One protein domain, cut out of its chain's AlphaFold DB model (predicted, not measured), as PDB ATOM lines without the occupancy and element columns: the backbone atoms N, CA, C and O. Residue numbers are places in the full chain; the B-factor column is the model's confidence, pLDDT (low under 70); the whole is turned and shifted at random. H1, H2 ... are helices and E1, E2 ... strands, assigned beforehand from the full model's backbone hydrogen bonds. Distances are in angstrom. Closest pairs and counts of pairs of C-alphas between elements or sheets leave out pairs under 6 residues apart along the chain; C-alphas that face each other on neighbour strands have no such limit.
ATOM      1  N   PHE A 123     146.251 149.068 108.265       50.31
ATOM      2  CA  PHE A 123     147.615 149.150 107.751       50.31
ATOM      3  C   PHE A 123     148.424 149.993 108.735       50.31
ATOM      4  O   PHE A 123     148.248 151.206 108.796       50.31
ATOM      5  N   THR A 124     149.283 149.351 109.523       49.12
ATOM      6  CA  THR A 124     150.195 150.061 110.435       49.12
ATOM      7  C   THR A 124     151.588 149.973 109.838       49.12
ATOM      8  O   THR A 124     152.018 148.856 109.582       49.12
ATOM      9  N   ASP A 125     152.246 151.107 109.560       46.38
ATOM     10  CA  ASP A 125     153.645 151.256 109.110       46.38
ATOM     11  C   ASP A 125     154.323 149.960 108.628       46.38
ATOM     12  O   ASP A 125     155.193 149.417 109.302       46.38
ATOM     13  N   SER A 126     153.917 149.472 107.447       51.28
ATOM     14  CA  SER A 126     154.424 148.283 106.724       51.28
ATOM     15  C   SER A 126     153.983 146.877 107.170       51.28
ATOM     16  O   SER A 126     154.332 145.901 106.508       51.28
ATOM     17  N   VAL A 127     153.136 146.740 108.191       57.81
ATOM     18  CA  VAL A 127     152.558 145.452 108.605       57.81
ATOM     19  C   VAL A 127     151.070 145.414 108.267       57.81
ATOM     20  O   VAL A 127     150.231 146.010 108.946       57.81
ATOM     21  N   TYR A 128     150.739 144.693 107.194       63.25
ATOM     22  CA  TYR A 128     149.362 144.319 106.887       63.25
ATOM     23  C   TYR A 128     148.880 143.287 107.908       63.25
ATOM     24  O   TYR A 128     149.459 142.203 108.023       63.25
ATOM     25  N   GLN A 129     147.825 143.619 108.652       67.06
ATOM     26  CA  GLN A 129     147.163 142.655 109.521       67.06
ATOM     27  C   GLN A 129     146.293 141.735 108.671       67.06
ATOM     28  O   GLN A 129     145.292 142.155 108.098       67.06
ATOM     29  N   ILE A 130     146.702 140.475 108.583       64.06
ATOM     30  CA  ILE A 130     145.980 139.465 107.817       64.06
ATOM     31  C   ILE A 130     144.643 139.200 108.530       64.06
ATOM     32  O   ILE A 130     144.652 138.959 109.742       64.06
ATOM     33  N   PRO A 131     143.503 139.269 107.820       64.56
ATOM     34  CA  PRO A 131     142.215 138.884 108.366       64.56
ATOM     35  C   PRO A 131     142.248 137.441 108.883       64.56
ATOM     36  O   PRO A 131     143.068 136.636 108.436       64.56
ATOM     37  N   PRO A 132     141.345 137.075 109.804       62.44
ATOM     38  CA  PRO A 132     141.204 135.690 110.222       62.44
ATOM     39  C   PRO A 132     140.997 134.757 109.013       62.44
ATOM     40  O   PRO A 132     140.311 135.140 108.061       62.44
ATOM     41  N   PRO A 133     141.545 133.531 109.048       63.81
ATOM     42  CA  PRO A 133     141.325 132.554 107.987       63.81
ATOM     43  C   PRO A 133     139.826 132.262 107.818       63.81
ATOM     44  O   PRO A 133     139.062 132.275 108.784       63.81
ATOM     45  N   GLY A 134     139.403 131.994 106.586       66.00
ATOM     46  CA  GLY A 134     138.007 131.785 106.202       66.00
ATOM     47  C   GLY A 134     137.227 133.067 105.893       66.00
ATOM     48  O   GLY A 134     136.054 132.984 105.518       66.00
ATOM     49  N   VAL A 135     137.844 134.244 106.030       69.25
ATOM     50  CA  VAL A 135     137.213 135.531 105.714       69.25
ATOM     51  C   VAL A 135     137.613 135.972 104.312       69.25
ATOM     52  O   VAL A 135     138.785 136.205 104.040       69.25
ATOM     53  N   LYS A 136     136.614 136.138 103.441       73.56
ATOM     54  CA  LYS A 136     136.804 136.777 102.135       73.56
ATOM     55  C   LYS A 136     136.985 138.279 102.278       73.56
ATOM     56  O   LYS A 136     136.282 138.931 103.053       73.56
ATOM     57  N   LEU A 137     137.890 138.820 101.481       77.12
ATOM     58  CA  LEU A 137     138.162 140.243 101.393       77.12
ATOM     59  C   LEU A 137     137.125 140.971 100.523       77.12
ATOM     60  O   LEU A 137     136.463 140.387  99.662       77.12
ATOM     61  N   SER A 138     136.990 142.282 100.744       76.56
ATOM     62  CA  SER A 138     136.304 143.160  99.788       76.56
ATOM     63  C   SER A 138     137.195 143.445  98.579       76.56
ATOM     64  O   SER A 138     138.414 143.255  98.637       76.56
ATOM     65  N   ASP A 139     136.612 143.947  97.493       79.81
ATOM     66  CA  ASP A 139     137.357 144.244  96.267       79.81
ATOM     67  C   ASP A 139     138.403 145.344  96.477       79.81
ATOM     68  O   ASP A 139     139.518 145.259  95.961       79.81
ATOM     69  N   GLU A 140     138.093 146.345  97.299       75.81
ATOM     70  CA  GLU A 140     139.027 147.403  97.679       75.81
ATOM     71  C   GLU A 140     140.202 146.827  98.467       75.81
ATOM     72  O   GLU A 140     141.350 147.205  98.229       75.81
ATOM     73  N   HIS A 141     139.947 145.880  99.373       74.94
ATOM     74  CA  HIS A 141     141.015 145.215 100.115       74.94
ATOM     75  C   HIS A 141     141.871 144.344  99.203       74.94
ATOM     76  O   HIS A 141     143.097 144.431  99.272       74.94
ATOM     77  N   VAL A 142     141.258 143.557  98.316       83.44
ATOM     78  CA  VAL A 142     141.979 142.774  97.305       83.44
ATOM     79  C   VAL A 142     142.869 143.683  96.459       83.44
ATOM     80  O   VAL A 142     144.042 143.363  96.243       83.44
ATOM     81  N   TYR A 143     142.349 144.831  96.019       82.19
ATOM     82  CA  TYR A 143     143.105 145.821  95.258       82.19
ATOM     83  C   TYR A 143     144.290 146.376  96.061       82.19
ATOM     84  O   TYR A 143     145.426 146.342  95.582       82.19
ATOM     85  N   LEU A 144     144.055 146.831  97.297       78.62
ATOM     86  CA  LEU A 144     145.099 147.383  98.165       78.62
ATOM     87  C   LEU A 144     146.201 146.358  98.449       78.62
ATOM     88  O   LEU A 144     147.385 146.660  98.310       78.62
ATOM     89  N   ILE A 145     145.833 145.125  98.783       81.19
ATOM     90  CA  ILE A 145     146.774 144.030  99.042       81.19
ATOM     91  C   ILE A 145     147.569 143.699  97.783       81.19
ATOM     92  O   ILE A 145     148.788 143.569  97.847       81.19
ATOM     93  N   SER A 146     146.909 143.608  96.628       84.31
ATOM     94  CA  SER A 146     147.579 143.321  95.353       84.31
ATOM     95  C   SER A 146     148.563 144.417  94.953       84.31
ATOM     96  O   SER A 146     149.562 144.131  94.295       84.31
ATOM     97  N   LYS A 147     148.290 145.668  95.345       82.06
ATOM     98  CA  LYS A 147     149.135 146.824  95.038       82.06
ATOM     99  C   LYS A 147     150.302 146.993  96.009       82.06
ATOM    100  O   LYS A 147     151.374 147.416  95.582       82.06
ATOM    101  N   HIS A 148     150.086 146.707  97.291       76.62
ATOM    102  CA  HIS A 148     151.028 147.045  98.359       76.62
ATOM    103  C   HIS A 148     151.796 145.846  98.926       76.62
ATOM    104  O   HIS A 148     152.863 146.052  99.501       76.62
ATOM    105  N   LEU A 149     151.305 144.614  98.763       81.50
ATOM    106  CA  LEU A 149     152.002 143.411  99.217       81.50
ATOM    107  C   LEU A 149     152.711 142.693  98.071       81.50
ATOM    108  O   LEU A 149     152.221 142.602  96.941       81.50
ATOM    109  N   SER A 150     153.866 142.110  98.388       85.62
ATOM    110  CA  SER A 150     154.579 141.255  97.446       85.62
ATOM    111  C   SER A 150     153.763 139.993  97.124       85.62
ATOM    112  O   SER A 150     152.869 139.587  97.869       85.62
ATOM    113  N   ILE A 151     154.069 139.331  96.005       85.81
ATOM    114  CA  ILE A 151     153.474 138.022  95.675       85.81
ATOM    115  C   ILE A 151     153.703 137.022  96.820       85.81
ATOM    116  O   ILE A 151     152.785 136.307  97.214       85.81
ATOM    117  N   ASN A 152     154.907 137.004  97.395       84.94
ATOM    118  CA  ASN A 152     155.262 136.085  98.476       84.94
ATOM    119  C   ASN A 152     154.475 136.352  99.761       84.94
ATOM    120  O   ASN A 152     154.196 135.416 100.502       84.94
ATOM    121  N   ASP A 153     154.075 137.599 100.005       82.94
ATOM    122  CA  ASP A 153     153.252 137.940 101.162       82.94
ATOM    123  C   ASP A 153     151.792 137.537 101.008       82.94
ATOM    124  O   ASP A 153     151.124 137.299 102.010       82.94
ATOM    125  N   ARG A 154     151.307 137.438  99.770       84.94
ATOM    126  CA  ARG A 154     149.941 137.001  99.463       84.94
ATOM    127  C   ARG A 154     149.809 135.480  99.484       84.94
ATOM    128  O   ARG A 154     148.793 134.955  99.936       84.94
ATOM    129  N   LYS A 155     150.849 134.768  99.039       84.12
ATOM    130  CA  LYS A 155     150.885 133.299  98.983       84.12
ATOM    131  C   LYS A 155     150.578 132.669 100.340       84.12
ATOM    132  O   LYS A 155     151.327 132.834 101.298       84.12
ATOM    133  N   GLY A 156     149.484 131.915 100.404       75.44
ATOM    134  CA  GLY A 156     149.114 131.103 101.568       75.44
ATOM    135  C   GLY A 156     148.655 131.880 102.806       75.44
ATOM    136  O   GLY A 156     148.161 131.254 103.737       75.44
ATOM    137  N   LYS A 157     148.779 133.214 102.824       78.31
ATOM    138  CA  LYS A 157     148.273 134.061 103.916       78.31
ATOM    139  C   LYS A 157     146.796 134.422 103.739       78.31
ATOM    140  O   LYS A 157     146.122 134.672 104.727       78.31
ATOM    141  N   LEU A 158     146.318 134.446 102.494       80.25
ATOM    142  CA  LEU A 158     144.951 134.822 102.118       80.25
ATOM    143  C   LEU A 158     144.352 133.788 101.142       80.25
ATOM    144  O   LEU A 158     144.099 134.122  99.983       80.25
ATOM    145  N   PRO A 159     144.213 132.512 101.548       83.75
ATOM    146  CA  PRO A 159     143.830 131.424 100.645       83.75
ATOM    147  C   PRO A 159     142.399 131.527 100.092       83.75
ATOM    148  O   PRO A 159     142.066 130.836  99.132       83.75
ATOM    149  N   GLU A 160     141.547 132.360 100.686       83.56
ATOM    150  CA  GLU A 160     140.161 132.571 100.265       83.56
ATOM    151  C   GLU A 160     140.056 133.381  98.970       83.56
ATOM    152  O   GLU A 160     139.138 133.147  98.177       83.56
ATOM    153  N   ASP A 161     141.005 134.297  98.756       86.00
ATOM    154  CA  ASP A 161     141.012 135.225  97.625       86.00
ATOM    155  C   ASP A 161     142.240 135.025  96.726       86.00
ATOM    156  O   ASP A 161     142.152 135.258  95.526       86.00
ATOM    157  N   PHE A 162     143.369 134.524  97.241       89.50
ATOM    158  CA  PHE A 162     144.595 134.309  96.467       89.50
ATOM    159  C   PHE A 162     144.987 132.829  96.393       89.50
ATOM    160  O   PHE A 162     144.892 132.075  97.359       89.50
ATOM    161  N   ASN A 163     145.481 132.402  95.233       91.12
ATOM    162  CA  ASN A 163     145.977 131.046  95.031       91.12
ATOM    163  C   ASN A 163     147.371 130.844  95.673       91.12
ATOM    164  O   ASN A 163     148.013 131.772  96.169       91.12
ATOM    165  N   SER A 164     147.900 129.617  95.614       90.06
ATOM    166  CA  SER A 164     149.266 129.302  96.076       90.06
ATOM    167  C   SER A 164     150.373 130.024  95.288       90.06
ATOM    168  O   SER A 164     151.527 130.050  95.715       90.06
ATOM    169  N   GLY A 165     150.033 130.598  94.133       90.00
ATOM    170  CA  GLY A 165     150.870 131.470  93.313       90.00
ATOM    171  C   GLY A 165     150.861 132.938  93.756       90.00
ATOM    172  O   GLY A 165     151.752 133.675  93.348       90.00
ATOM    173  N   GLY A 166     149.947 133.345  94.644       87.00
ATOM    174  CA  GLY A 166     149.749 134.738  95.058       87.00
ATOM    175  C   GLY A 166     148.924 135.563  94.064       87.00
ATOM    176  O   GLY A 166     148.824 136.781  94.227       87.00
ATOM    177  N   ASP A 167     148.334 134.914  93.058       90.00
ATOM    178  CA  ASP A 167     147.400 135.527  92.115       90.00
ATOM    179  C   ASP A 167     145.974 135.450  92.652       90.00
ATOM    180  O   ASP A 167     145.634 134.544  93.414       90.00
ATOM    181  N   LEU A 168     145.129 136.387  92.223       87.88
ATOM    182  CA  LEU A 168     143.715 136.399  92.576       87.88
ATOM    183  C   LEU A 168     143.016 135.145  92.025       87.88
ATOM    184  O   LEU A 168     143.176 134.789  90.856       87.88
ATOM    185  N   LEU A 169     142.233 134.471  92.862       87.62
ATOM    186  CA  LEU A 169     141.441 133.315  92.466       87.62
ATOM    187  C   LEU A 169     140.355 133.730  91.474       87.62
ATOM    188  O   LEU A 169     139.612 134.679  91.703       87.62
ATOM    189  N   ALA A 170     140.179 132.945  90.409       81.56
ATOM    190  CA  ALA A 170     139.085 133.149  89.453       81.56
ATOM    191  C   ALA A 170     137.693 132.978  90.091       81.56
ATOM    192  O   ALA A 170     136.698 133.472  89.571       81.56
ATOM    193  N   THR A 171     137.622 132.270  91.221       80.69
ATOM    194  CA  THR A 171     136.413 132.088  92.034       80.69
ATOM    195  C   THR A 171     136.203 133.206  93.057       80.69
ATOM    196  O   THR A 171     135.282 133.108  93.877       80.69
ATOM    197  N   HIS A 172     137.058 134.236  93.069       79.38
ATOM    198  CA  HIS A 172     136.782 135.449  93.830       79.38
ATOM    199  C   HIS A 172     135.462 136.038  93.333       79.38
ATOM    200  O   HIS A 172     135.257 136.212  92.133       79.38
ATOM    201  N   VAL A 173     134.542 136.283  94.262       70.38
ATOM    202  CA  VAL A 173     133.243 136.878  93.947       70.38
ATOM    203  C   VAL A 173     133.275 138.263  94.564       70.38
ATOM    204  O   VAL A 173     133.384 138.316  95.787       70.38
ATOM    205  N   PRO A 174     133.155 139.334  93.760       63.88
ATOM    206  CA  PRO A 174     133.008 140.697  94.247       63.88
ATOM    207  C   PRO A 174     132.013 140.782  95.399       63.88
ATOM    208  O   PRO A 174     130.815 140.530  95.221       63.88
ATOM    209  N   THR A 175     132.526 141.042  96.599       60.88
ATOM    210  CA  THR A 175     131.722 141.054  97.830       60.88
ATOM    211  C   THR A 175     131.183 142.447  98.154       60.88
ATOM    212  O   THR A 175     130.197 142.552  98.883       60.88
ATOM    213  N   ASP A 176     131.785 143.489  97.574       57.06
ATOM    214  CA  ASP A 176     131.356 144.886  97.665       57.06
ATOM    215  C   ASP A 176     130.788 145.367  96.316       57.06
ATOM    216  O   ASP A 176     131.071 144.770  95.270       57.06
ATOM    217  N   PRO A 177     129.933 146.407  96.298       52.12
ATOM    218  CA  PRO A 177     129.542 147.021  95.041       52.12
ATOM    219  C   PRO A 177     130.807 147.547  94.359       52.12
ATOM    220  O   PRO A 177     131.628 148.193  95.003       52.12
ATOM    221  N   ALA A 178     130.956 147.255  93.065       51.75
ATOM    222  CA  ALA A 178     132.128 147.638  92.288       51.75
ATOM    223  C   ALA A 178     132.542 149.096  92.564       51.75
ATOM    224  O   ALA A 178     131.659 149.960  92.662       51.75
ATOM    225  N   PRO A 179     133.854 149.380  92.671       50.41
ATOM    226  CA  PRO A 179     134.340 150.670  93.125       50.41
ATOM    227  C   PRO A 179     133.705 151.793  92.308       50.41
ATOM    228  O   PRO A 179     133.797 151.822  91.077       50.41
ATOM    229  N   LEU A 180     133.049 152.710  93.019       43.94
ATOM    230  CA  LEU A 180     132.520 153.940  92.454       43.94
ATOM    231  C   LEU A 180     133.680 154.924  92.316       43.94
ATOM    232  O   LEU A 180     134.100 155.549  93.292       43.94
ATOM    233  N   PHE A 181     134.222 155.070  91.114       45.09
ATOM    234  CA  PHE A 181     135.271 156.050  90.849       45.09
ATOM    235  C   PHE A 181     134.691 157.270  90.143       45.09
ATOM    236  O   PHE A 181     133.724 157.177  89.398       45.09
ATOM    237  N   HIS A 182     135.265 158.442  90.405       42.47
ATOM    238  CA  HIS A 182     134.840 159.682  89.765       42.47
ATOM    239  C   HIS A 182     135.877 160.077  88.722       42.47
ATOM    240  O   HIS A 182     137.027 160.340  89.072       42.47
ATOM    241  N   ALA A 183     135.473 160.154  87.457       42.22
ATOM    242  CA  ALA A 183     136.298 160.717  86.393       42.22
ATOM    243  C   ALA A 183     135.609 161.982  85.874       42.22
ATOM    244  O   ALA A 183     134.425 161.965  85.546       42.22
ATOM    245  N   TRP A 184     136.323 163.112  85.901       54.75
ATOM    246  CA  TRP A 184     135.795 164.432  85.514       54.75
ATOM    247  C   TRP A 184     134.495 164.853  86.233       54.75
ATOM    248  O   TRP A 184     133.685 165.594  85.688       54.75
ATOM    249  N   GLY A 185     134.302 164.404  87.478       50.78
ATOM    250  CA  GLY A 185     133.106 164.712  88.273       50.78
ATOM    251  C   GLY A 185     131.893 163.823  87.979       50.78
ATOM    252  O   GLY A 185     130.836 164.047  88.564       50.78
ATOM    253  N   ILE A 186     132.044 162.810  87.124       44.00
ATOM    254  CA  ILE A 186     131.004 161.838  86.784       44.00
ATOM    255  C   ILE A 186     131.303 160.522  87.523       44.00
ATOM    256  O   ILE A 186     132.449 160.063  87.472       44.00
ATOM    257  N   PRO A 187     130.328 159.922  88.232       45.75
ATOM    258  CA  PRO A 187     130.503 158.630  88.885       45.75
ATOM    259  C   PRO A 187     130.478 157.486  87.860       45.75
ATOM    260  O   PRO A 187     129.567 157.389  87.043       45.75
ATOM    261  N   PHE A 188     131.454 156.590  87.943       42.22
ATOM    262  CA  PHE A 188     131.574 155.375  87.144       42.22
ATOM    263  C   PHE A 188     131.599 154.155  88.059       42.22
ATOM    264  O   PHE A 188     132.219 154.172  89.122       42.22
ATOM    265  N   ILE A 189     130.949 153.082  87.615       47.16
ATOM    266  CA  ILE A 189     130.975 151.772  88.267       47.16
ATOM    267  C   ILE A 189     131.873 150.874  87.421       47.16
ATOM    268  O   ILE A 189     131.628 150.705  86.226       47.16
TER     269      ILE A 189
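AT A GLANCE: This is residues 123 to 189 of the 237 residues of an uncharacterized protein of Penicillium subrubescens (UniProt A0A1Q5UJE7). With little regular structure, this is a body of loops holding helix H1 and short H2, with a small hairpin of strands E1 and E2 at one end of the longest axis. The 67 printed residues include, in order, H1, H2, E1, E2; the sheet E1 - E2 is antiparallel, the class mixed, with under half of the residues in named elements. It is only just loose, close to compact: radius of gyration of the C-alphas 13.3 A, spans 39 by 30 by 20 A.

IN THESE COORDINATES: Find C-alpha 180 at (132.520, 153.940, 92.454), where E1, residues 180 to 183, begins; E2, residues 186 to 189, ends with C-alpha 189 at (130.975, 151.772, 88.267). H1, residues 139 to 148, runs 14.1 A; H2 is residues 151 to 154.

HOW THE PARTS SIT: In the hairpin, N 181 and O 188 are 3.0 A apart, within hydrogen-bond range. H1 is apart from both strands. H1 and H2 are close but not clearly touching: their closest C-alphas, Ile 145 and Arg 154, are 7.7 A apart. Every O i to N i+4 pair in H1 is within hydrogen-bond range; H2 is too short for one.

THE WHOLE: The printed part has no cut. H2 to E1 is a long link. Residues 123 to 135 and 174 to 189 have pLDDT under 70.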